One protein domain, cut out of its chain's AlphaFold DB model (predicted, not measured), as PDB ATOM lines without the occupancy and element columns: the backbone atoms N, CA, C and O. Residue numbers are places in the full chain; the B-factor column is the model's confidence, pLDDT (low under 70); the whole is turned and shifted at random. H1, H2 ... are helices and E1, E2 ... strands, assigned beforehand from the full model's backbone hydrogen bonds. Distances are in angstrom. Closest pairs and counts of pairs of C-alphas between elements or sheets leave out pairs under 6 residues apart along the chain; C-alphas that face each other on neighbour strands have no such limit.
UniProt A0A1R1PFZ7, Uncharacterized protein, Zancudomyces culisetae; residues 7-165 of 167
ATOM      1  N   LEU A   7      15.949   5.090 -47.341       52.72
ATOM      2  CA  LEU A   7      15.623   4.770 -48.733       52.72
ATOM      3  C   LEU A   7      14.537   5.730 -49.220       52.72
ATOM      4  O   LEU A   7      13.515   5.897 -48.558       52.72
ATOM      5  N   LYS A   8      14.775   6.371 -50.371       51.62
ATOM      6  CA  LYS A   8      13.869   7.340 -51.001       51.62
ATOM      7  C   LYS A   8      13.344   6.775 -52.314       51.62
ATOM      8  O   LYS A   8      14.129   6.524 -53.226       51.62
ATOM      9  N   ALA A   9      12.029   6.640 -52.438       51.19
ATOM     10  CA  ALA A   9      11.369   6.276 -53.688       51.19
ATOM     11  C   ALA A   9      10.605   7.482 -54.266       51.19
ATOM     12  O   ALA A   9       9.922   8.209 -53.540       51.19
ATOM     13  N   LYS A  10      10.719   7.701 -55.586       48.75
ATOM     14  CA  LYS A  10       9.952   8.707 -56.349       48.75
ATOM     15  C   LYS A  10       8.934   7.996 -57.238       48.75
ATOM     16  O   LYS A  10       9.341   7.160 -58.038       48.75
ATOM     17  N   GLN A  11       7.647   8.350 -57.162       48.84
ATOM     18  CA  GLN A  11       6.646   7.789 -58.083       48.84
ATOM     19  C   GLN A  11       5.432   8.705 -58.334       48.84
ATOM     20  O   GLN A  11       4.825   9.173 -57.376       48.84
ATOM     21  N   GLY A  12       5.083   8.865 -59.625       46.97
ATOM     22  CA  GLY A  12       3.723   8.996 -60.195       46.97
ATOM     23  C   GLY A  12       2.904  10.286 -59.997       46.97
ATOM     24  O   GLY A  12       2.948  10.904 -58.939       46.97
ATOM     25  N   ASP A  13       2.118  10.644 -61.025       42.28
ATOM     26  CA  ASP A  13       1.222  11.814 -61.110       42.28
ATOM     27  C   ASP A  13       0.143  11.908 -60.005       42.28
ATOM     28  O   ASP A  13      -0.406  10.919 -59.521       42.28
ATOM     29  N   VAL A  14      -0.213  13.152 -59.657       43.56
ATOM     30  CA  VAL A  14      -0.908  13.605 -58.426       43.56
ATOM     31  C   VAL A  14      -2.436  13.372 -58.409       43.56
ATOM     32  O   VAL A  14      -3.176  14.082 -57.730       43.56
ATOM     33  N   LYS A  15      -2.980  12.386 -59.127       36.12
ATOM     34  CA  LYS A  15      -4.439  12.147 -59.131       36.12
ATOM     35  C   LYS A  15      -4.795  10.936 -58.263       36.12
ATOM     36  O   LYS A  15      -4.760   9.809 -58.728       36.12
ATOM     37  N   ASN A  16      -5.160  11.206 -57.006       37.66
ATOM     38  CA  ASN A  16      -5.656  10.249 -55.999       37.66
ATOM     39  C   ASN A  16      -4.636   9.238 -55.453       37.66
ATOM     40  O   ASN A  16      -4.881   8.036 -55.423       37.66
ATOM     41  N   ILE A  17      -3.515   9.735 -54.928       41.59
ATOM     42  CA  ILE A  17      -2.693   8.954 -53.998       41.59
ATOM     43  C   ILE A  17      -3.390   9.018 -52.636       41.59
ATOM     44  O   ILE A  17      -3.353  10.059 -51.975       41.59
ATOM     45  N   THR A  18      -4.019   7.924 -52.202       48.97
ATOM     46  CA  THR A  18      -4.157   7.649 -50.768       48.97
ATOM     47  C   THR A  18      -2.746   7.755 -50.198       48.97
ATOM     48  O   THR A  18      -1.863   6.975 -50.544       48.97
ATOM     49  N   ILE A  19      -2.492   8.818 -49.427       54.28
ATOM     50  CA  ILE A  19      -1.151   9.198 -48.932       54.28
ATOM     51  C   ILE A  19      -0.518   8.033 -48.146       54.28
ATOM     52  O   ILE A  19       0.702   7.898 -48.086       54.28
ATOM     53  N   TRP A  20      -1.373   7.144 -47.645       69.00
ATOM     54  CA  TRP A  20      -1.064   5.929 -46.919       69.00
ATOM     55  C   TRP A  20      -1.262   4.699 -47.803       69.00
ATOM     56  O   TRP A  20      -2.380   4.387 -48.204       69.00
ATOM     57  N   ASN A  21      -0.166   3.998 -48.086       77.62
ATOM     58  CA  ASN A  21      -0.191   2.684 -48.715       77.62
ATOM     59  C   ASN A  21       0.782   1.767 -47.968       77.62
ATOM     60  O   ASN A  21       1.996   1.924 -48.103       77.62
ATOM     61  N   LEU A  22       0.255   0.832 -47.175       80.88
ATOM     62  CA  LEU A  22       1.072  -0.118 -46.417       80.88
ATOM     63  C   LEU A  22       1.889  -1.042 -47.321       80.88
ATOM     64  O   LEU A  22       2.991  -1.425 -46.933       80.88
ATOM     65  N   GLU A  23       1.431  -1.305 -48.547       86.88
ATOM     66  CA  GLU A  23       2.221  -2.046 -49.536       86.88
ATOM     67  C   GLU A  23       3.500  -1.285 -49.896       86.88
ATOM     68  O   GLU A  23       4.576  -1.866 -49.949       86.88
ATOM     69  N   SER A  24       3.433   0.046 -50.025       85.62
ATOM     70  CA  SER A  24       4.635   0.861 -50.250       85.62
ATOM     71  C   SER A  24       5.596   0.833 -49.059       85.62
ATOM     72  O   SER A  24       6.804   0.965 -49.245       85.62
ATOM     73  N   VAL A  25       5.090   0.657 -47.834       88.19
ATOM     74  CA  VAL A  25       5.952   0.472 -46.659       88.19
ATOM     75  C   VAL A  25       6.617  -0.905 -46.711       88.19
ATOM     76  O   VAL A  25       7.826  -0.989 -46.507       88.19
ATOM     77  N   ALA A  26       5.868  -1.962 -47.040       90.50
ATOM     78  CA  ALA A  26       6.401  -3.312 -47.215       90.50
ATOM     79  C   ALA A  26       7.493  -3.367 -48.302       90.50
ATOM     80  O   ALA A  26       8.577  -3.889 -48.047       90.50
ATOM     81  N   GLU A  27       7.269  -2.735 -49.458       90.75
ATOM     82  CA  GLU A  27       8.261  -2.610 -50.538       90.75
ATOM     83  C   GLU A  27       9.562  -1.941 -50.065       90.75
ATOM     84  O   GLU A  27      10.660  -2.381 -50.410       90.75
ATOM     85  N   LEU A  28       9.463  -0.878 -49.260       90.06
ATOM     86  CA  LEU A  28      10.636  -0.187 -48.720       90.06
ATOM     87  C   LEU A  28      11.350  -1.006 -47.636       90.06
ATOM     88  O   LEU A  28      12.579  -0.964 -47.564       90.06
ATOM     89  N   ILE A  29      10.610  -1.762 -46.817       90.69
ATOM     90  CA  ILE A  29      11.180  -2.717 -45.854       90.69
ATOM     91  C   ILE A  29      11.991  -3.789 -46.588       90.69
ATOM     92  O   ILE A  29      13.111  -4.089 -46.165       90.69
ATOM     93  N   ASP A  30      11.448  -4.324 -47.683       92.31
ATOM     94  CA  ASP A  30      12.108  -5.322 -48.527       92.31
ATOM     95  C   ASP A  30      13.338  -4.739 -49.221       92.31
ATOM     96  O   ASP A  30      14.414  -5.332 -49.164       92.31
ATOM     97  N   GLY A  31      13.221  -3.536 -49.791       89.69
ATOM     98  CA  GLY A  31      14.339  -2.833 -50.426       89.69
ATOM     99  C   GLY A  31      15.484  -2.488 -49.464       89.69
ATOM    100  O   GLY A  31      16.642  -2.468 -49.874       89.69
ATOM    101  N   LEU A  32      15.182  -2.245 -48.184       89.00
ATOM    102  CA  LEU A  32      16.174  -2.062 -47.113       89.00
ATOM    103  C   LEU A  32      16.618  -3.377 -46.451       89.00
ATOM    104  O   LEU A  32      17.461  -3.348 -45.548       89.00
ATOM    105  N   GLU A  33      16.029  -4.506 -46.844       90.44
ATOM    106  CA  GLU A  33      16.235  -5.830 -46.257       90.44
ATOM    107  C   GLU A  33      16.108  -5.851 -44.718       90.44
ATOM    108  O   GLU A  33      16.847  -6.559 -44.023       90.44
ATOM    109  N   LEU A  34      15.181  -5.071 -44.140       89.25
ATOM    110  CA  LEU A  34      15.159  -4.859 -42.683       89.25
ATOM    111  C   LEU A  34      14.928  -6.155 -41.899       89.25
ATOM    112  O   LEU A  34      15.569  -6.356 -40.870       89.25
ATOM    113  N   PHE A  35      14.098  -7.075 -42.398       89.44
ATOM    114  CA  PHE A  35      13.882  -8.377 -41.752       89.44
ATOM    115  C   PHE A  35      15.077  -9.337 -41.840       89.44
ATOM    116  O   PHE A  35      15.145 -10.284 -41.046       89.44
ATOM    117  N   LYS A  36      16.010  -9.113 -42.778       88.25
ATOM    118  CA  LYS A  36      17.297  -9.825 -42.831       88.25
ATOM    119  C   LYS A  36      18.309  -9.173 -41.892       88.25
ATOM    120  O   LYS A  36      18.989  -9.869 -41.146       88.25
ATOM    121  N   LYS A  37      18.359  -7.835 -41.875       87.06
ATOM    122  CA  LYS A  37      19.234  -7.046 -40.995       87.06
ATOM    123  C   LYS A  37      18.889  -7.206 -39.513       87.06
ATOM    124  O   LYS A  37      19.783  -7.208 -38.670       87.06
ATOM    125  N   TYR A  38      17.602  -7.351 -39.200       85.12
ATOM    126  CA  TYR A  38      17.072  -7.555 -37.854       85.12
ATOM    127  C   TYR A  38      16.313  -8.891 -37.797       85.12
ATOM    128  O   TYR A  38      15.083  -8.925 -37.784       85.12
ATOM    129  N   PRO A  39      17.027 -10.033 -37.766       84.31
ATOM    130  CA  PRO A  39      16.417 -11.351 -37.954       84.31
ATOM    131  C   PRO A  39      15.425 -11.739 -36.850       84.31
ATOM    132  O   PRO A  39      14.521 -12.535 -37.113       84.31
ATOM    133  N   ARG A  40      15.568 -11.158 -35.649       83.12
ATOM    134  CA  ARG A  40      14.674 -11.365 -34.497       83.12
ATOM    135  C   ARG A  40      13.341 -10.625 -34.613       83.12
ATOM    136  O   ARG A  40      12.439 -10.919 -33.833       83.12
ATOM    137  N   THR A  41      13.212  -9.664 -35.530       85.88
ATOM    138  CA  THR A  41      11.949  -8.952 -35.740       85.88
ATOM    139  C   THR A  41      10.947  -9.888 -36.413       85.88
ATOM    140  O   THR A  41      11.222 -10.461 -37.469       85.88
ATOM    141  N   LEU A  42       9.787 -10.054 -35.783       85.19
ATOM    142  CA  LEU A  42       8.685 -10.894 -36.246       85.19
ATOM    143  C   LEU A  42       7.707 -10.109 -37.117       85.19
ATOM    144  O   LEU A  42       7.242 -10.612 -38.137       85.19
ATOM    145  N   TYR A  43       7.388  -8.890 -36.695       87.50
ATOM    146  CA  TYR A  43       6.549  -7.951 -37.424       87.50
ATOM    147  C   TYR A  43       6.787  -6.531 -36.911       87.50
ATOM    148  O   TYR A  43       7.358  -6.343 -35.837       87.50
ATOM    149  N   TYR A  44       6.338  -5.542 -37.672       87.31
ATOM    150  CA  TYR A  44       6.197  -4.164 -37.223       87.31
ATOM    151  C   TYR A  44       4.713  -3.845 -37.060       87.31
ATOM    152  O   TYR A  44       3.912  -4.191 -37.927       87.31
ATOM    153  N   SER A  45       4.336  -3.219 -35.952       85.06
ATOM    154  CA  SER A  45       2.966  -2.768 -35.696       85.06
ATOM    155  C   SER A  45       2.891  -1.265 -35.851       85.06
ATOM    156  O   SER A  45       3.778  -0.574 -35.353       85.06
ATOM    157  N   SER A  46       1.839  -0.745 -36.477       84.00
ATOM    158  CA  SER A  46       1.545   0.684 -36.385       84.00
ATOM    159  C   SER A  46       1.464   1.110 -34.914       84.00
ATOM    160  O   SER A  46       0.952   0.384 -34.057       84.00
ATOM    161  N   THR A  47       2.032   2.273 -34.614       82.00
ATOM    162  CA  THR A  47       2.018   2.890 -33.286       82.00
ATOM    163  C   THR A  47       1.825   4.400 -33.423       82.00
ATOM    164  O   THR A  47       1.895   4.948 -34.523       82.00
ATOM    165  N   MET A  48       1.549   5.075 -32.312       81.62
ATOM    166  CA  MET A  48       1.238   6.505 -32.282       81.62
ATOM    167  C   MET A  48       2.429   7.329 -31.800       81.62
ATOM    168  O   MET A  48       3.228   6.878 -30.974       81.62
ATOM    169  N   TYR A  49       2.516   8.567 -32.285       85.00
ATOM    170  CA  TYR A  49       3.361   9.583 -31.663       85.00
ATOM    171  C   TYR A  49       2.749  10.028 -30.330       85.00
ATOM    172  O   TYR A  49       1.537   9.976 -30.136       85.00
ATOM    173  N   ALA A  50       3.586  10.475 -29.398       84.81
ATOM    174  CA  ALA A  50       3.173  10.776 -28.028       84.81
ATOM    175  C   ALA A  50       2.187  11.953 -27.908       84.81
ATOM    176  O   ALA A  50       1.453  12.040 -26.927       84.81
ATOM    177  N   ASP A  51       2.201  12.865 -28.876       82.62
ATOM    178  CA  ASP A  51       1.353  14.054 -28.971       82.62
ATOM    179  C   ASP A  51       0.343  13.980 -30.128       82.62
ATOM    180  O   ASP A  51      -0.338  14.968 -30.411       82.62
ATOM    181  N   ASP A  52       0.204  12.814 -30.768       77.19
ATOM    182  CA  ASP A  52      -0.838  12.586 -31.765       77.19
ATOM    183  C   ASP A  52      -2.171  12.291 -31.068       77.19
ATOM    184  O   ASP A  52      -2.345  11.285 -30.378       77.19
ATOM    185  N   THR A  53      -3.123  13.210 -31.214       64.56
ATOM    186  CA  THR A  53      -4.459  13.107 -30.616       64.56
ATOM    187  C   THR A  53      -5.452  12.369 -31.516       64.56
ATOM    188  O   THR A  53      -6.592  12.128 -31.106       64.56
ATOM    189  N   ASN A  54      -5.039  11.976 -32.726       61.16
ATOM    190  CA  ASN A  54      -5.898  11.342 -33.716       61.16
ATOM    191  C   ASN A  54      -5.899   9.815 -33.522       61.16
ATOM    192  O   ASN A  54      -5.080   9.071 -34.054       61.16
ATOM    193  N   THR A  55      -6.823   9.334 -32.691       52.12
ATOM    194  CA  THR A  55      -6.768   7.985 -32.097       52.12
ATOM    195  C   THR A  55      -7.468   6.877 -32.895       52.12
ATOM    196  O   THR A  55      -7.428   5.721 -32.478       52.12
ATOM    197  N   SER A  56      -8.124   7.174 -34.023       46.72
ATOM    198  CA  SER A  56      -9.222   6.316 -34.500       46.72
ATOM    199  C   SER A  56      -8.964   5.395 -35.701       46.72
ATOM    200  O   SER A  56      -9.804   4.532 -35.933       46.72
ATOM    201  N   GLU A  57      -7.863   5.504 -36.454       51.38
ATOM    202  CA  GLU A  57      -7.726   4.740 -37.723       51.38
ATOM    203  C   GLU A  57      -6.567   3.732 -37.788       51.38
ATOM    204  O   GLU A  57      -6.573   2.868 -38.657       51.38
ATOM    205  N   PHE A  58      -5.601   3.769 -36.866       51.66
ATOM    206  CA  PHE A  58      -4.311   3.084 -37.066       51.66
ATOM    207  C   PHE A  58      -4.062   1.855 -36.186       51.66
ATOM    208  O   PHE A  58      -2.959   1.321 -36.196       51.66
ATOM    209  N   VAL A  59      -5.021   1.411 -35.375       55.22
ATOM    210  CA  VAL A  59      -4.687   0.600 -34.187       55.22
ATOM    211  C   VAL A  59      -4.326  -0.870 -34.498       55.22
ATOM    212  O   VAL A  59      -3.848  -1.566 -33.605       55.22
ATOM    213  N   TYR A  60      -4.466  -1.368 -35.736       61.97
ATOM    214  CA  TYR A  60      -4.342  -2.817 -36.003       61.97
ATOM    215  C   TYR A  60      -3.683  -3.220 -37.332       61.97
ATOM    216  O   TYR A  60      -3.901  -4.341 -37.796       61.97
ATOM    217  N   ASP A  61      -2.886  -2.346 -37.948       77.81
ATOM    218  CA  ASP A  61      -2.136  -2.709 -39.150       77.81
ATOM    219  C   ASP A  61      -0.736  -3.230 -38.796       77.81
ATOM    220  O   ASP A  61       0.009  -2.650 -37.998       77.81
ATOM    221  N   HIS A  62      -0.359  -4.346 -39.417       83.88
ATOM    222  CA  HIS A  62       0.917  -5.005 -39.173       83.88
ATOM    223  C   HIS A  62       1.675  -5.254 -40.481       83.88
ATOM    224  O   HIS A  62       1.101  -5.656 -41.491       83.88
ATOM    225  N   LEU A  63       2.993  -5.069 -40.444       88.62
ATOM    226  CA  LEU A  63       3.926  -5.463 -41.498       88.62
ATOM    227  C   LEU A  63       4.651  -6.715 -41.009       88.62
ATOM    228  O   LEU A  63       5.538  -6.639 -40.159       88.62
ATOM    229  N   ILE A  64       4.221  -7.879 -41.480       89.00
ATOM    230  CA  ILE A  64       4.668  -9.183 -40.987       89.00
ATOM    231  C   ILE A  64       5.842  -9.725 -41.805       89.00
ATOM    232  O   ILE A  64       5.949  -9.480 -43.006       89.00
ATOM    233  N   LYS A  65       6.701 -10.508 -41.149       89.94
ATOM    234  CA  LYS A  65       7.776 -11.259 -41.799       89.94
ATOM    235  C   LYS A  65       7.225 -12.520 -42.471       89.94
ATOM    236  O   LYS A  65       6.612 -13.362 -41.814       89.94
ATOM    237  N   GLU A  66       7.497 -12.665 -43.760       91.25
ATOM    238  CA  GLU A  66       7.281 -13.866 -44.568       91.25
ATOM    239  C   GLU A  66       8.642 -14.491 -44.892       91.25
ATOM    240  O   GLU A  66       9.553 -13.804 -45.352       91.25
ATOM    241  N   VAL A  67       8.790 -15.791 -44.646       91.25
ATOM    242  CA  VAL A  67      10.009 -16.556 -44.931       91.25
ATOM    243  C   VAL A  67       9.632 -17.718 -45.837       91.25
ATOM    244  O   VAL A  67       8.959 -18.635 -45.390       91.25
ATOM    245  N   CYS A  68      10.043 -17.694 -47.099       91.00
ATOM    246  CA  CYS A  68       9.705 -18.742 -48.063       91.00
ATOM    247  C   CYS A  68      10.939 -19.499 -48.529       91.00
ATOM    248  O   CYS A  68      11.985 -18.892 -48.749       91.00
ATOM    249  N   ASN A  69      10.782 -20.795 -48.787       91.12
ATOM    250  CA  ASN A  69      11.768 -21.563 -49.536       91.12
ATOM    251  C   ASN A  69      11.835 -21.015 -50.966       91.12
ATOM    252  O   ASN A  69      10.843 -21.029 -51.696       91.12
ATOM    253  N   ASN A  70      13.001 -20.522 -51.367       88.31
ATOM    254  CA  ASN A  70      13.235 -19.998 -52.700       88.31
ATOM    255  C   ASN A  70      14.626 -20.421 -53.198       88.31
ATOM    256  O   ASN A  70      15.623 -19.814 -52.803       88.31
ATOM    257  N   PRO A  71      14.711 -21.414 -54.102       87.12
ATOM    258  CA  PRO A  71      15.988 -21.933 -54.594       87.12
ATOM    259  C   PRO A  71      16.779 -20.917 -55.434       87.12
ATOM    260  O   PRO A  71      17.930 -21.173 -55.768       87.12
ATOM    261  N   SER A  72      16.183 -19.772 -55.779       87.12
ATOM    262  CA  SER A  72      16.863 -18.692 -56.504       87.12
ATOM    263  C   SER A  72      17.807 -17.875 -55.611       87.12
ATOM    264  O   SER A  72      18.628 -17.125 -56.135       87.12
ATOM    265  N   TYR A  73      17.685 -17.984 -54.283       82.62
ATOM    266  CA  TYR A  73      18.561 -17.307 -53.323       82.62
ATOM    267  C   TYR A  73      19.694 -18.239 -52.853       82.62
ATOM    268  O   TYR A  73      19.476 -19.446 -52.746       82.62
ATOM    269  N   PRO A  74      20.896 -17.713 -52.531       84.69
ATOM    270  CA  PRO A  74      22.042 -18.533 -52.114       84.69
ATOM    271  C   PRO A  74      21.814 -19.379 -50.853       84.69
ATOM    272  O   PRO A  74      22.387 -20.454 -50.720       84.69
ATOM    273  N   ASP A  75      20.991 -18.893 -49.928       84.19
ATOM    274  CA  ASP A  75      20.582 -19.577 -48.697       84.19
ATOM    275  C   ASP A  75      19.309 -20.422 -48.882       84.19
ATOM    276  O   ASP A  75      18.822 -21.031 -47.931       84.19
ATOM    277  N   GLY A  76      18.769 -20.475 -50.104       87.38
ATOM    278  CA  GLY A  76      17.535 -21.179 -50.432       87.38
ATOM    279  C   GLY A  76      16.282 -20.535 -49.838       87.38
ATOM    280  O   GLY A  76      15.234 -21.184 -49.824       87.38
ATOM    281  N   VAL A  77      16.364 -19.295 -49.338       90.25
ATOM    282  CA  VAL A  77      15.279 -18.641 -48.601       90.25
ATOM    283  C   VAL A  77      15.082 -17.195 -49.065       90.25
ATOM    284  O   VAL A  77      16.019 -16.420 -49.209       90.25
ATOM    285  N   SER A  78      13.827 -16.787 -49.251       92.00
ATOM    286  CA  SER A  78      13.458 -15.378 -49.412       92.00
ATOM    287  C   SER A  78      12.759 -14.866 -48.159       92.00
ATOM    288  O   SER A  78      11.836 -15.515 -47.664       92.00
ATOM    289  N   VAL A  79      13.162 -13.689 -47.684       91.75
ATOM    290  CA  VAL A  79      12.559 -13.009 -46.532       91.75
ATOM    291  C   VAL A  79      11.950 -11.700 -47.008       91.75
ATOM    292  O   VAL A  79      12.701 -10.842 -47.466       91.75
ATOM    293  N   ASN A  80      10.632 -11.561 -46.874       92.19
ATOM    294  CA  ASN A  80       9.882 -10.400 -47.356       92.19
ATOM    295  C   ASN A  80       8.903  -9.870 -46.298       92.19
ATOM    296  O   ASN A  80       8.530 -10.577 -45.358       92.19
ATOM    297  N   ALA A  81       8.452  -8.638 -46.483       90.94
ATOM    298  CA  ALA A  81       7.384  -7.999 -45.748       90.94
ATOM    299  C   ALA A  81       6.032  -8.260 -46.422       90.94
ATOM    300  O   ALA A  81       5.897  -8.256 -47.649       90.94
ATOM    301  N   ARG A  82       5.002  -8.474 -45.604       89.31
ATOM    302  CA  ARG A  82       3.608  -8.550 -46.057       89.31
ATOM    303  C   ARG A  82       2.723  -7.690 -45.180       89.31
ATOM    304  O   ARG A  82       2.958  -7.582 -43.978       89.31
ATOM    305  N   VAL A  83       1.705  -7.098 -45.787       86.56
ATOM    306  CA  VAL A  83       0.702  -6.322 -45.066       86.56
ATOM    307  C   VAL A  83      -0.326  -7.266 -44.455       86.56
ATOM    308  O   VAL A  83      -0.804  -8.197 -45.102       86.56
ATOM    309  N   LEU A  84      -0.674  -7.014 -43.198       81.00
ATOM    310  CA  LEU A  84      -1.768  -7.658 -42.492       81.00
ATOM    311  C   LEU A  84      -2.671  -6.565 -41.912       81.00
ATOM    312  O   LEU A  84      -2.292  -5.887 -40.959       81.00
ATOM    313  N   HIS A  85      -3.854  -6.405 -42.505       76.12
ATOM    314  CA  HIS A  85      -4.820  -5.371 -42.134       76.12
ATOM    315  C   HIS A  85      -5.810  -5.826 -41.066       76.12
ATOM    316  O   HIS A  85      -6.324  -6.941 -41.161       76.12
ATOM    317  N   ASN A  86      -6.172  -4.919 -40.146       62.31
ATOM    318  CA  ASN A  86      -7.377  -4.980 -39.295       62.31
ATOM    319  C   ASN A  86      -7.670  -6.338 -38.632       62.31
ATOM    320  O   ASN A  86      -8.823  -6.697 -38.376       62.31
ATOM    321  N   GLN A  87      -6.636  -7.117 -38.342       56.47
ATOM    322  CA  GLN A  87      -6.786  -8.440 -37.767       56.47
ATOM    323  C   GLN A  87      -5.743  -8.633 -36.686       56.47
ATOM    324  O   GLN A  87      -4.556  -8.382 -36.881       56.47
ATOM    325  N   SER A  88      -6.191  -9.158 -35.542       53.19
ATOM    326  CA  SER A  88      -5.258  -9.733 -34.584       53.19
ATOM    327  C   SER A  88      -4.417 -10.754 -35.336       53.19
ATOM    328  O   SER A  88      -4.965 -11.709 -35.890       53.19
ATOM    329  N   ALA A  89      -3.098 -10.565 -35.320       53.47
ATOM    330  CA  ALA A  89      -2.132 -11.479 -35.914       53.47
ATOM    331  C   ALA A  89      -2.468 -12.962 -35.598       53.47
ATOM    332  O   ALA A  89      -2.324 -13.861 -36.421       53.47
ATOM    333  N   SER A  90      -3.079 -13.232 -34.449       51.44
ATOM    334  CA  SER A  90      -3.526 -14.568 -34.056       51.44
ATOM    335  C   SER A  90      -4.582 -15.273 -34.944       51.44
ATOM    336  O   SER A  90      -4.738 -16.481 -34.772       51.44
ATOM    337  N   LYS A  91      -5.315 -14.609 -35.862       50.41
ATOM    338  CA  LYS A  91      -6.583 -15.164 -36.405       50.41
ATOM    339  C   LYS A  91      -6.689 -15.522 -37.897       50.41
ATOM    340  O   LYS A  91      -7.691 -16.140 -38.245       50.41
ATOM    341  N   ASP A  92      -5.719 -15.242 -38.772       55.91
ATOM    342  CA  ASP A  92      -5.973 -15.392 -40.223       55.91
ATOM    343  C   ASP A  92      -5.388 -16.673 -40.879       55.91
ATOM    344  O   ASP A  92      -4.166 -16.848 -40.919       55.91
ATOM    345  N   PRO A  93      -6.190 -17.585 -41.460       50.25
ATOM    346  CA  PRO A  93      -5.706 -18.673 -42.317       50.25
ATOM    347  C   PRO A  93      -5.413 -18.277 -43.784       50.25
ATOM    348  O   PRO A  93      -4.740 -19.049 -44.464       50.25
ATOM    349  N   SER A  94      -5.845 -17.107 -44.269       53.69
ATOM    350  CA  SER A  94      -5.847 -16.737 -45.701       53.69
ATOM    351  C   SER A  94      -4.480 -16.376 -46.300       53.69
ATOM    352  O   SER A  94      -4.299 -16.456 -47.511       53.69
ATOM    353  N   PHE A  95      -3.488 -16.061 -45.465       61.69
ATOM    354  CA  PHE A  95      -2.142 -15.680 -45.915       61.69
ATOM    355  C   PHE A  95      -1.185 -16.856 -46.144       61.69
ATOM    356  O   PHE A  95      -0.034 -16.633 -46.492       61.69
ATOM    357  N   LYS A  96      -1.591 -18.113 -45.928       65.75
ATOM    358  CA  LYS A  96      -0.658 -19.240 -46.071       65.75
ATOM    359  C   LYS A  96      -0.355 -19.522 -47.543       65.75
ATOM    360  O   LYS A  96      -1.178 -20.096 -48.247       65.75
ATOM    361  N   ARG A  97       0.850 -19.162 -47.982       77.56
ATOM    362  CA  ARG A  97       1.438 -19.652 -49.232       77.56
ATOM    363  C   ARG A  97       2.225 -20.935 -48.976       77.56
ATOM    364  O   ARG A  97       2.960 -21.026 -47.992       77.56
ATOM    365  N   ASP A  98       2.085 -21.908 -49.870       79.38
ATOM    366  CA  ASP A  98       2.844 -23.156 -49.790       79.38
ATOM    367  C   ASP A  98       4.352 -22.881 -49.824       79.38
ATOM    368  O   ASP A  98       4.837 -22.068 -50.612       79.38
ATOM    369  N   GLY A  99       5.095 -23.545 -48.936       84.06
ATOM    370  CA  GLY A  99       6.538 -23.337 -48.788       84.06
ATOM    371  C   GLY A  99       6.935 -22.039 -48.075       84.06
ATOM    372  O   GLY A  99       8.128 -21.737 -48.032       84.06
ATOM    373  N   CYS A 100       5.977 -21.293 -47.509       88.56
ATOM    374  CA  CYS A 100       6.222 -20.085 -46.729       88.56
ATOM    375  C   CYS A 100       5.818 -20.242 -45.259       88.56
ATOM    376  O   CYS A 100       4.768 -20.785 -44.914       88.56
ATOM    377  N   GLU A 101       6.646 -19.691 -44.383       87.75
ATOM    378  CA  GLU A 101       6.407 -19.561 -42.960       87.75
ATOM    379  C   GLU A 101       6.217 -18.099 -42.561       87.75
ATOM    380  O   GLU A 101       6.837 -17.182 -43.102       87.75
ATOM    381  N   TYR A 102       5.396 -17.904 -41.534       85.94
ATOM    382  CA  TYR A 102       5.143 -16.602 -40.937       85.94
ATOM    383  C   TYR A 102       5.485 -16.662 -39.443       85.94
ATOM    384  O   TYR A 102       4.653 -17.110 -38.643       85.94
ATOM    385  N   PRO A 103       6.709 -16.258 -39.045       83.50
ATOM    386  CA  PRO A 103       7.230 -16.478 -37.695       83.50
ATOM    387  C   PRO A 103       6.344 -15.937 -36.570       83.50
ATOM    388  O   PRO A 103       6.257 -16.554 -35.511       83.50
ATOM    389  N   TYR A 104       5.626 -14.839 -36.811       78.25
ATOM    390  CA  TYR A 104       4.732 -14.225 -35.828       78.25
ATOM    391  C   TYR A 104       3.627 -15.177 -35.318       78.25
ATOM    392  O   TYR A 104       3.158 -15.026 -34.194       78.25
ATOM    393  N   ARG A 105       3.232 -16.197 -36.099       73.25
ATOM    394  CA  ARG A 105       2.212 -17.186 -35.700       73.25
ATOM    395  C   ARG A 105       2.696 -18.177 -34.645       73.25
ATOM    396  O   ARG A 105       1.874 -18.819 -34.001       73.25
ATOM    397  N   LYS A 106       4.014 -18.326 -34.484       66.44
ATOM    398  CA  LYS A 106       4.615 -19.221 -33.484       66.44
ATOM    399  C   LYS A 106       4.605 -18.605 -32.075       66.44
ATOM    400  O   LYS A 106       5.017 -19.265 -31.129       66.44
ATOM    401  N   LEU A 107       4.103 -17.372 -31.919       65.50
ATOM    402  CA  LEU A 107       3.855 -16.733 -30.625       65.50
ATOM    403  C   LEU A 107       2.654 -17.395 -29.924       65.50
ATOM    404  O   LEU A 107       1.534 -16.887 -29.942       65.50
ATOM    405  N   THR A 108       2.866 -18.565 -29.323       47.22
ATOM    406  CA  THR A 108       1.890 -19.194 -28.429       47.22
ATOM    407  C   THR A 108       2.066 -18.636 -27.018       47.22
ATOM    408  O   THR A 108       3.066 -18.917 -26.364       47.22
ATOM    409  N   GLY A 109       1.083 -17.878 -26.529       44.12
ATOM    410  CA  GLY A 109       1.067 -17.383 -25.151       44.12
ATOM    411  C   GLY A 109       1.774 -16.038 -24.963       44.12
ATOM    412  O   GLY A 109       2.596 -15.614 -25.766       44.12
ATOM    413  N   TRP A 110       1.371 -15.335 -23.908       40.06
ATOM    414  CA  TRP A 110       1.815 -13.998 -23.518       40.06
ATOM    415  C   TRP A 110       3.348 -13.886 -23.433       40.06
ATOM    416  O   TRP A 110       3.933 -14.153 -22.387       40.06
ATOM    417  N   GLY A 111       4.004 -13.503 -24.527       39.50
ATOM    418  CA  GLY A 111       5.466 -13.528 -24.569       39.50
ATOM    419  C   GLY A 111       6.107 -12.798 -25.741       39.50
ATOM    420  O   GLY A 111       7.230 -13.121 -26.103       39.50
ATOM    421  N   ALA A 112       5.449 -11.795 -26.329       44.22
ATOM    422  CA  ALA A 112       6.186 -10.773 -27.069       44.22
ATOM    423  C   ALA A 112       6.887  -9.868 -26.042       44.22
ATOM    424  O   ALA A 112       6.413  -8.782 -25.715       44.22
ATOM    425  N   MET A 113       7.971 -10.357 -25.434       47.12
ATOM    426  CA  MET A 113       8.814  -9.509 -24.599       47.12
ATOM    427  C   MET A 113       9.521  -8.499 -25.507       47.12
ATOM    428  O   MET A 113      10.114  -8.872 -26.519       47.12
ATOM    429  N   GLN A 114       9.496  -7.221 -25.126       46.97
ATOM    430  CA  GLN A 114      10.490  -6.245 -25.573       46.97
ATOM    431  C   GLN A 114      11.851  -6.713 -25.019       46.97
ATOM    432  O   GLN A 114      12.241  -6.342 -23.915       46.97
ATOM    433  N   VAL A 115      12.513  -7.655 -25.699       43.94
ATOM    434  CA  VAL A 115      13.738  -8.295 -25.194       43.94
ATOM    435  C   VAL A 115      14.888  -7.288 -25.220       43.94
ATOM    436  O   VAL A 115      15.148  -6.664 -26.248       43.94
ATOM    437  N   GLY A 116      15.588  -7.156 -24.090       38.69
ATOM    438  CA  GLY A 116      16.782  -6.325 -23.945       38.69
ATOM    439  C   GLY A 116      17.898  -6.697 -24.930       38.69
ATOM    440  O   GLY A 116      18.192  -7.870 -25.161       38.69
ATOM    441  N   GLY A 117      18.509  -5.665 -25.506       49.44
ATOM    442  CA  GLY A 117      19.528  -5.689 -26.558       49.44
ATOM    443  C   GLY A 117      19.652  -4.284 -27.163       49.44
ATOM    444  O   GLY A 117      19.056  -3.353 -26.618       49.44
ATOM    445  N   ASP A 118      20.396  -4.114 -28.267       51.97
ATOM    446  CA  ASP A 118      20.381  -2.857 -29.040       51.97
ATOM    447  C   ASP A 118      18.929  -2.390 -29.216       51.97
ATOM    448  O   ASP A 118      18.090  -3.147 -29.708       51.97
ATOM    449  N   LEU A 119      18.637  -1.176 -28.734       54.25
ATOM    450  CA  LEU A 119      17.275  -0.684 -28.530       54.25
ATOM    451  C   LEU A 119      16.387  -0.894 -29.771       54.25
ATOM    452  O   LEU A 119      16.855  -0.700 -30.899       54.25
ATOM    453  N   PRO A 120      15.104  -1.244 -29.569       61.41
ATOM    454  CA  PRO A 120      14.177  -1.570 -30.645       61.41
ATOM    455  C   PRO A 120      14.058  -0.411 -31.636       61.41
ATOM    456  O   PRO A 120      13.544   0.651 -31.318       61.41
ATOM    457  N   LYS A 121      14.557  -0.572 -32.860       76.12
ATOM    458  CA  LYS A 121      14.536   0.544 -33.811       76.12
ATOM    459  C   LYS A 121      13.134   0.721 -34.375       76.12
ATOM    460  O   LYS A 121      12.631  -0.189 -35.034       76.12
ATOM    461  N   LEU A 122      12.537   1.882 -34.129       85.31
ATOM    462  CA  LEU A 122      11.273   2.247 -34.755       85.31
ATOM    463  C   LEU A 122      11.509   2.452 -36.252       85.31
ATOM    464  O   LEU A 122      12.614   2.791 -36.697       85.31
ATOM    465  N   ILE A 123      10.451   2.262 -37.022       89.44
ATOM    466  CA  ILE A 123      10.415   2.645 -38.424       89.44
ATOM    467  C   ILE A 123       9.499   3.853 -38.559       89.44
ATOM    468  O   ILE A 123       8.349   3.813 -38.137       89.44
ATOM    469  N   GLU A 124      10.010   4.911 -39.175       89.94
ATOM    470  CA  GLU A 124       9.241   6.094 -39.539       89.94
ATOM    471  C   GLU A 124       9.073   6.123 -41.057       89.94
ATOM    472  O   GLU A 124      10.048   6.183 -41.811       89.94
ATOM    473  N   TYR A 125       7.826   6.044 -41.506       88.12
ATOM    474  CA  TYR A 125       7.463   6.201 -42.903       88.12
ATOM    475  C   TYR A 125       6.988   7.629 -43.143       88.12
ATOM    476  O   TYR A 125       6.083   8.115 -42.468       88.12
ATOM    477  N   LYS A 126       7.592   8.294 -44.125       88.62
ATOM    478  CA  LYS A 126       7.314   9.682 -44.480       88.62
ATOM    479  C   LYS A 126       6.871   9.779 -45.928       88.62
ATOM    480  O   LYS A 126       7.546   9.270 -46.821       88.62
ATOM    481  N   VAL A 127       5.788  10.509 -46.174       86.94
ATOM    482  CA  VAL A 127       5.336  10.864 -47.522       86.94
ATOM    483  C   VAL A 127       5.251  12.371 -47.641       86.94
ATOM    484  O   VAL A 127       4.442  12.996 -46.966       86.94
ATOM    485  N   CYS A 128       6.057  12.960 -48.519       86.06
ATOM    486  CA  CYS A 128       6.060  14.398 -48.774       86.06
ATOM    487  C   CYS A 128       5.516  14.703 -50.168       86.06
ATOM    488  O   CYS A 128       6.031  14.203 -51.173       86.06
ATOM    489  N   LYS A 129       4.498  15.565 -50.238       83.06
ATOM    490  CA  LYS A 129       3.986  16.099 -51.501       83.06
ATOM    491  C   LYS A 129       4.922  17.194 -52.004       83.06
ATOM    492  O   LYS A 129       5.123  18.210 -51.347       83.06
ATOM    493  N   LYS A 130       5.457  17.008 -53.205       79.31
ATOM    494  CA  LYS A 130       6.111  18.052 -54.001       79.31
ATOM    495  C   LYS A 130       5.209  18.388 -55.186       79.31
ATOM    496  O   LYS A 130       4.374  17.573 -55.562       79.31
ATOM    497  N   GLN A 131       5.386  19.573 -55.774       73.88
ATOM    498  CA  GLN A 131       4.471  20.174 -56.763       73.88
ATOM    499  C   GLN A 131       3.873  19.189 -57.791       73.88
ATOM    500  O   GLN A 131       2.672  19.253 -58.032       73.88
ATOM    501  N   CYS A 132       4.666  18.254 -58.332       75.81
ATOM    502  CA  CYS A 132       4.199  17.249 -59.299       75.81
ATOM    503  C   CYS A 132       4.480  15.788 -58.894       75.81
ATOM    504  O   CYS A 132       4.287  14.889 -59.702       75.81
ATOM    505  N   THR A 133       4.995  15.525 -57.688       78.50
ATOM    506  CA  THR A 133       5.468  14.181 -57.299       78.50
ATOM    507  C   THR A 133       5.332  13.946 -55.803       78.50
ATOM    508  O   THR A 133       5.504  14.881 -55.024       78.50
ATOM    509  N   CYS A 134       5.189  12.693 -55.382       80.50
ATOM    510  CA  CYS A 134       5.365  12.307 -53.982       80.50
ATOM    511  C   CYS A 134       6.760  11.699 -53.750       80.50
ATOM    512  O   CYS A 134       7.231  10.881 -54.543       80.50
ATOM    513  N   GLU A 135       7.417  12.099 -52.660       86.06
ATOM    514  CA  GLU A 135       8.619  11.439 -52.135       86.06
ATOM    515  C   GLU A 135       8.207  10.558 -50.959       86.06
ATOM    516  O   GLU A 135       7.594  11.052 -50.012       86.06
ATOM    517  N   ARG A 136       8.520   9.264 -51.042       86.31
ATOM    518  CA  ARG A 136       8.287   8.287 -49.976       86.31
ATOM    519  C   ARG A 136       9.627   7.910 -49.365       86.31
ATOM    520  O   ARG A 136      10.547   7.551 -50.104       86.31
ATOM    521  N   THR A 137       9.717   7.965 -48.046       87.75
ATOM    522  CA  THR A 137      10.938   7.653 -47.306       87.75
ATOM    523  C   THR A 137      10.628   6.694 -46.174       87.75
ATOM    524  O   THR A 137       9.638   6.876 -45.468       87.75
ATOM    525  N   LEU A 138      11.489   5.695 -45.993       88.69
ATOM    526  CA  LEU A 138      11.493   4.843 -44.811       88.69
ATOM    527  C   LEU A 138      12.790   5.077 -44.039       88.69
ATOM    528  O   LEU A 138      13.878   4.883 -44.589       88.69
ATOM    529  N   SER A 139      12.663   5.482 -42.779       89.88
ATOM    530  CA  SER A 139      13.793   5.768 -41.901       89.88
ATOM    531  C   SER A 139      13.758   4.831 -40.700       89.88
ATOM    532  O   SER A 139      12.751   4.709 -40.004       89.88
ATOM    533  N   VAL A 140      14.881   4.161 -40.446       88.19
ATOM    534  CA  VAL A 140      15.083   3.401 -39.210       88.19
ATOM    535  C   VAL A 140      15.614   4.374 -38.169       88.19
ATOM    536  O   VAL A 140      16.679   4.949 -38.372       88.19
ATOM    537  N   ILE A 141      14.902   4.549 -37.063       87.44
ATOM    538  CA  ILE A 141      15.213   5.552 -36.040       87.44
ATOM    539  C   ILE A 141      15.389   4.887 -34.660       87.44
ATOM    540  O   ILE A 141      14.898   3.776 -34.438       87.44
ATOM    541  N   PRO A 142      16.110   5.518 -33.717       82.69
ATOM    542  CA  PRO A 142      16.214   5.010 -32.351       82.69
ATOM    543  C   PRO A 142      14.844   4.910 -31.671       82.69
ATOM    544  O   PRO A 142      13.965   5.733 -31.931       82.69
ATOM    545  N   TYR A 143      14.683   3.935 -30.772       79.44
ATOM    546  CA  TYR A 143      13.505   3.880 -29.912       79.44
ATOM    547  C   TYR A 143      13.413   5.130 -29.042       79.44
ATOM    548  O   TYR A 143      14.357   5.452 -28.316       79.44
ATOM    549  N   GLU A 144      12.252   5.769 -29.034       81.06
ATOM    550  CA  GLU A 144      11.951   6.847 -28.106       81.06
ATOM    551  C   GLU A 144      10.495   6.734 -27.659       81.06
ATOM    552  O   GLU A 144       9.571   6.955 -28.437       81.06
ATOM    553  N   LYS A 145      10.291   6.398 -26.379       69.56
ATOM    554  CA  LYS A 145       8.958   6.159 -25.800       69.56
ATOM    555  C   LYS A 145       8.001   7.347 -25.968       69.56
ATOM    556  O   LYS A 145       6.796   7.149 -26.037       69.56
ATOM    557  N   TYR A 146       8.535   8.566 -25.998       78.69
ATOM    558  CA  TYR A 146       7.760   9.805 -26.076       78.69
ATOM    559  C   TYR A 146       8.053  10.587 -27.360       78.69
ATOM    560  O   TYR A 146       8.114  11.817 -27.338       78.69
ATOM    561  N   ARG A 147       8.268   9.876 -28.475       83.75
ATOM    562  CA  ARG A 147       8.544  10.515 -29.762       83.75
ATOM    563  C   ARG A 147       7.384  11.425 -30.156       83.75
ATOM    564  O   ARG A 147       6.245  10.973 -30.249       83.75
ATOM    565  N   LYS A 148       7.694  12.695 -30.400       85.38
ATOM    566  CA  LYS A 148       6.727  13.689 -30.872       85.38
ATOM    567  C   LYS A 148       6.517  13.599 -32.375       85.38
ATOM    568  O   LYS A 148       7.435  13.222 -33.105       85.38
ATOM    569  N   PHE A 149       5.330  13.984 -32.817       82.62
ATOM    570  CA  PHE A 149       4.955  14.055 -34.215       82.62
ATOM    571  C   PHE A 149       5.875  15.045 -34.955       82.62
ATOM    572  O   PHE A 149       6.001  16.202 -34.535       82.62
ATOM    573  N   PRO A 150       6.547  14.636 -36.047       84.38
ATOM    574  CA  PRO A 150       7.407  15.533 -36.809       84.38
ATOM    575  C   PRO A 150       6.602  16.646 -37.493       84.38
ATOM    576  O   PRO A 150       5.592  16.395 -38.148       84.38
ATOM    577  N   VAL A 151       7.078  17.888 -37.401       81.50
ATOM    578  CA  VAL A 151       6.440  19.041 -38.056       81.50
ATOM    579  C   VAL A 151       7.205  19.385 -39.336       81.50
ATOM    580  O   VAL A 151       8.210  20.091 -39.299       81.50
ATOM    581  N   GLU A 152       6.730  18.887 -40.481       85.50
ATOM    582  CA  GLU A 152       7.277  19.190 -41.814       85.50
ATOM    583  C   GLU A 152       6.135  19.510 -42.794       85.50
ATOM    584  O   GLU A 152       5.224  18.705 -43.007       85.50
ATOM    585  N   ALA A 153       6.155  20.709 -43.383       81.25
ATOM    586  CA  ALA A 153       5.069  21.192 -44.233       81.25
ATOM    587  C   ALA A 153       4.913  20.344 -45.508       81.25
ATOM    588  O   ALA A 153       5.872  20.124 -46.245       81.25
ATOM    589  N   GLY A 154       3.682  19.905 -45.792       81.69
ATOM    590  CA  GLY A 154       3.379  19.079 -46.965       81.69
ATOM    591  C   GLY A 154       3.771  17.604 -46.824       81.69
ATOM    592  O   GLY A 154       3.683  16.872 -47.813       81.69
ATOM    593  N   CYS A 155       4.169  17.165 -45.626       85.06
ATOM    594  CA  CYS A 155       4.511  15.778 -45.338       85.06
ATOM    595  C   CYS A 155       3.505  15.114 -44.392       85.06
ATOM    596  O   CYS A 155       2.784  15.766 -43.638       85.06
ATOM    597  N   SER A 156       3.459  13.790 -44.449       84.44
ATOM    598  CA  SER A 156       2.677  12.933 -43.566       84.44
ATOM    599  C   SER A 156       3.573  11.818 -43.034       84.44
ATOM    600  O   SER A 156       4.414  11.308 -43.778       84.44
ATOM    601  N   PHE A 157       3.404  11.466 -41.758       85.62
ATOM    602  CA  PHE A 157       4.255  10.523 -41.029       85.62
ATOM    603  C   PHE A 157       3.472   9.362 -40.406       85.62
ATOM    604  O   PHE A 157       2.406   9.579 -39.835       85.62
ATOM    605  N   ALA A 158       4.009   8.150 -40.503       86.06
ATOM    606  CA  ALA A 158       3.519   6.971 -39.798       86.06
ATOM    607  C   ALA A 158       4.670   6.309 -39.044       86.06
ATOM    608  O   ALA A 158       5.792   6.226 -39.551       86.06
ATOM    609  N   LEU A 159       4.376   5.821 -37.843       87.06
ATOM    610  CA  LEU A 159       5.349   5.204 -36.958       87.06
ATOM    611  C   LEU A 159       5.019   3.725 -36.777       87.06
ATOM    612  O   LEU A 159       3.859   3.357 -36.584       87.06
ATOM    613  N   PHE A 160       6.046   2.879 -36.814       87.44
ATOM    614  CA  PHE A 160       5.903   1.450 -36.591       87.44
ATOM    615  C   PHE A 160       6.879   0.944 -35.531       87.44
ATOM    616  O   PHE A 160       8.088   1.191 -35.605       87.44
ATOM    617  N   ASP A 161       6.344   0.197 -34.569       86.50
ATOM    618  CA  ASP A 161       7.084  -0.422 -33.475       86.50
ATOM    619  C   ASP A 161       7.420  -1.881 -33.821       86.50
ATOM    620  O   ASP A 161       6.523  -2.649 -34.194       86.50
ATOM    621  N   PRO A 162       8.694  -2.300 -33.758       86.69
ATOM    622  CA  PRO A 162       9.061  -3.691 -33.977       86.69
ATOM    623  C   PRO A 162       8.623  -4.605 -32.828       86.69
ATOM    624  O   PRO A 162       8.858  -4.331 -31.653       86.69
ATOM    625  N   VAL A 163       8.119  -5.783 -33.185       82.31
ATOM    626  CA  VAL A 163       7.870  -6.891 -32.260       82.31
ATOM    627  C   VAL A 163       8.861  -8.017 -32.524       82.31
ATOM    628  O   VAL A 163       9.104  -8.388 -33.673       82.31
ATOM    629  N   TYR A 164       9.435  -8.574 -31.458       79.50
ATOM    630  CA  TYR A 164      10.517  -9.556 -31.520       79.50
ATOM    631  C   TYR A 164      10.107 -10.900 -30.918       79.50
ATOM    632  O   TYR A 164       9.199 -10.975 -30.091       79.50
ATOM    633  N   SER A 165      10.810 -11.968 -31.303       70.44
ATOM    634  CA  SER A 165      10.741 -13.246 -30.589       70.44
ATOM    635  C   SER A 165      11.440 -13.136 -29.233       70.44
ATOM    636  O   SER A 165      12.571 -12.642 -29.177       70.44
TER     637      SER A 165
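AT A GLANCE: This is residues 7 to 165 of the 167 residues of an uncharacterized protein of Zancudomyces culisetae (UniProt A0A1R1PFZ7). One sheet of seven strands curls like part of a barrel round a single helix, H1, which lies in its hollow; the curl is not closed, with E1 at one edge and E4 at the other. The short H2 follows H1 and only grazes the sheet, and H3 packs on E2 and E3. The printed part has 159 residues with three named helices and seven named strands, in the order E1 H1 H2 E2 E3 E4 H3 E5 E6 E7; the sheet's order is E1 E6 E5 E7 E2 E3 E4, all antiparallel. The class is mixed, helices and strands, with 74 residues, under half, in named elements. The whole is compact, with a radius of gyration of the C-alphas of 16.4 A and spans of 44 by 36 by 30 A.

HOW THE PARTS SIT: E1, residues 7 to 11, is antiparallel to E6, residues 133 to 141; N 9 and O 136 are 2.9 A apart, within hydrogen-bond range. H1, residues 22 to 31, is on the sheet, two layers with the helix on one face. It comes closest to E4, residues 77 to 84, at the C-alphas of Ala 26 and Ala 81, 5.0 A apart. H2, residues 34 to 37, is close to H1 but not clearly touching, the closest C-alphas being those of Ile 29 and Phe 35, 7.5 A apart. E2, residues 41 to 47, and E3, residues 62 to 69, form a hairpin, with N 44 and O 63 2.8 A apart; with E4 they make a meander, each strand the antiparallel neighbour of the one before, and N 64 and O 82 are 2.8 A apart. H3, residues 103 to 106, is on the sheet at a height of 7.6 A, only just over none of its strands, with two C-alphas falling on E2 and two on E3. E5, residues 122 to 130, forms a hairpin with E6, with N 126 and O 137 2.8 A apart. E7, residues 155 to 164, is the neighbour of E5, with N 125 and O 158 2.8 A apart, and of E2, with N 45 and O 161 2.9 A apart. In H1 every O i to N i+4 pair is within hydrogen-bond range; H2 and H3 are too short for such a pair.

IN THESE COORDINATES: E1 begins at C-alpha 7, (15.623, 4.770, -48.733). H1 is 14.1 A long from C-alpha 22, (1.072, -0.118, -46.417). E3 measures 22.3 A, E4 21.2 A, E5 25.4 A, E6 24.9 A and E7 29.5 A, ending at C-alpha 164, (10.517, -9.556, -31.520).

THE WHOLE: The C-alphas farthest apart, of Gly 109 and Gln 131, are 49.2 A apart. The printed part has no cut. The links E2 to E3, E4 to H3, H3 to E5 and E6 to E7 are long. Mean pLDDT of the printed part is 74.9, and residues 7 to 20, 53 to 60, 86 to 96, 106 to 120 and 145 are under 70.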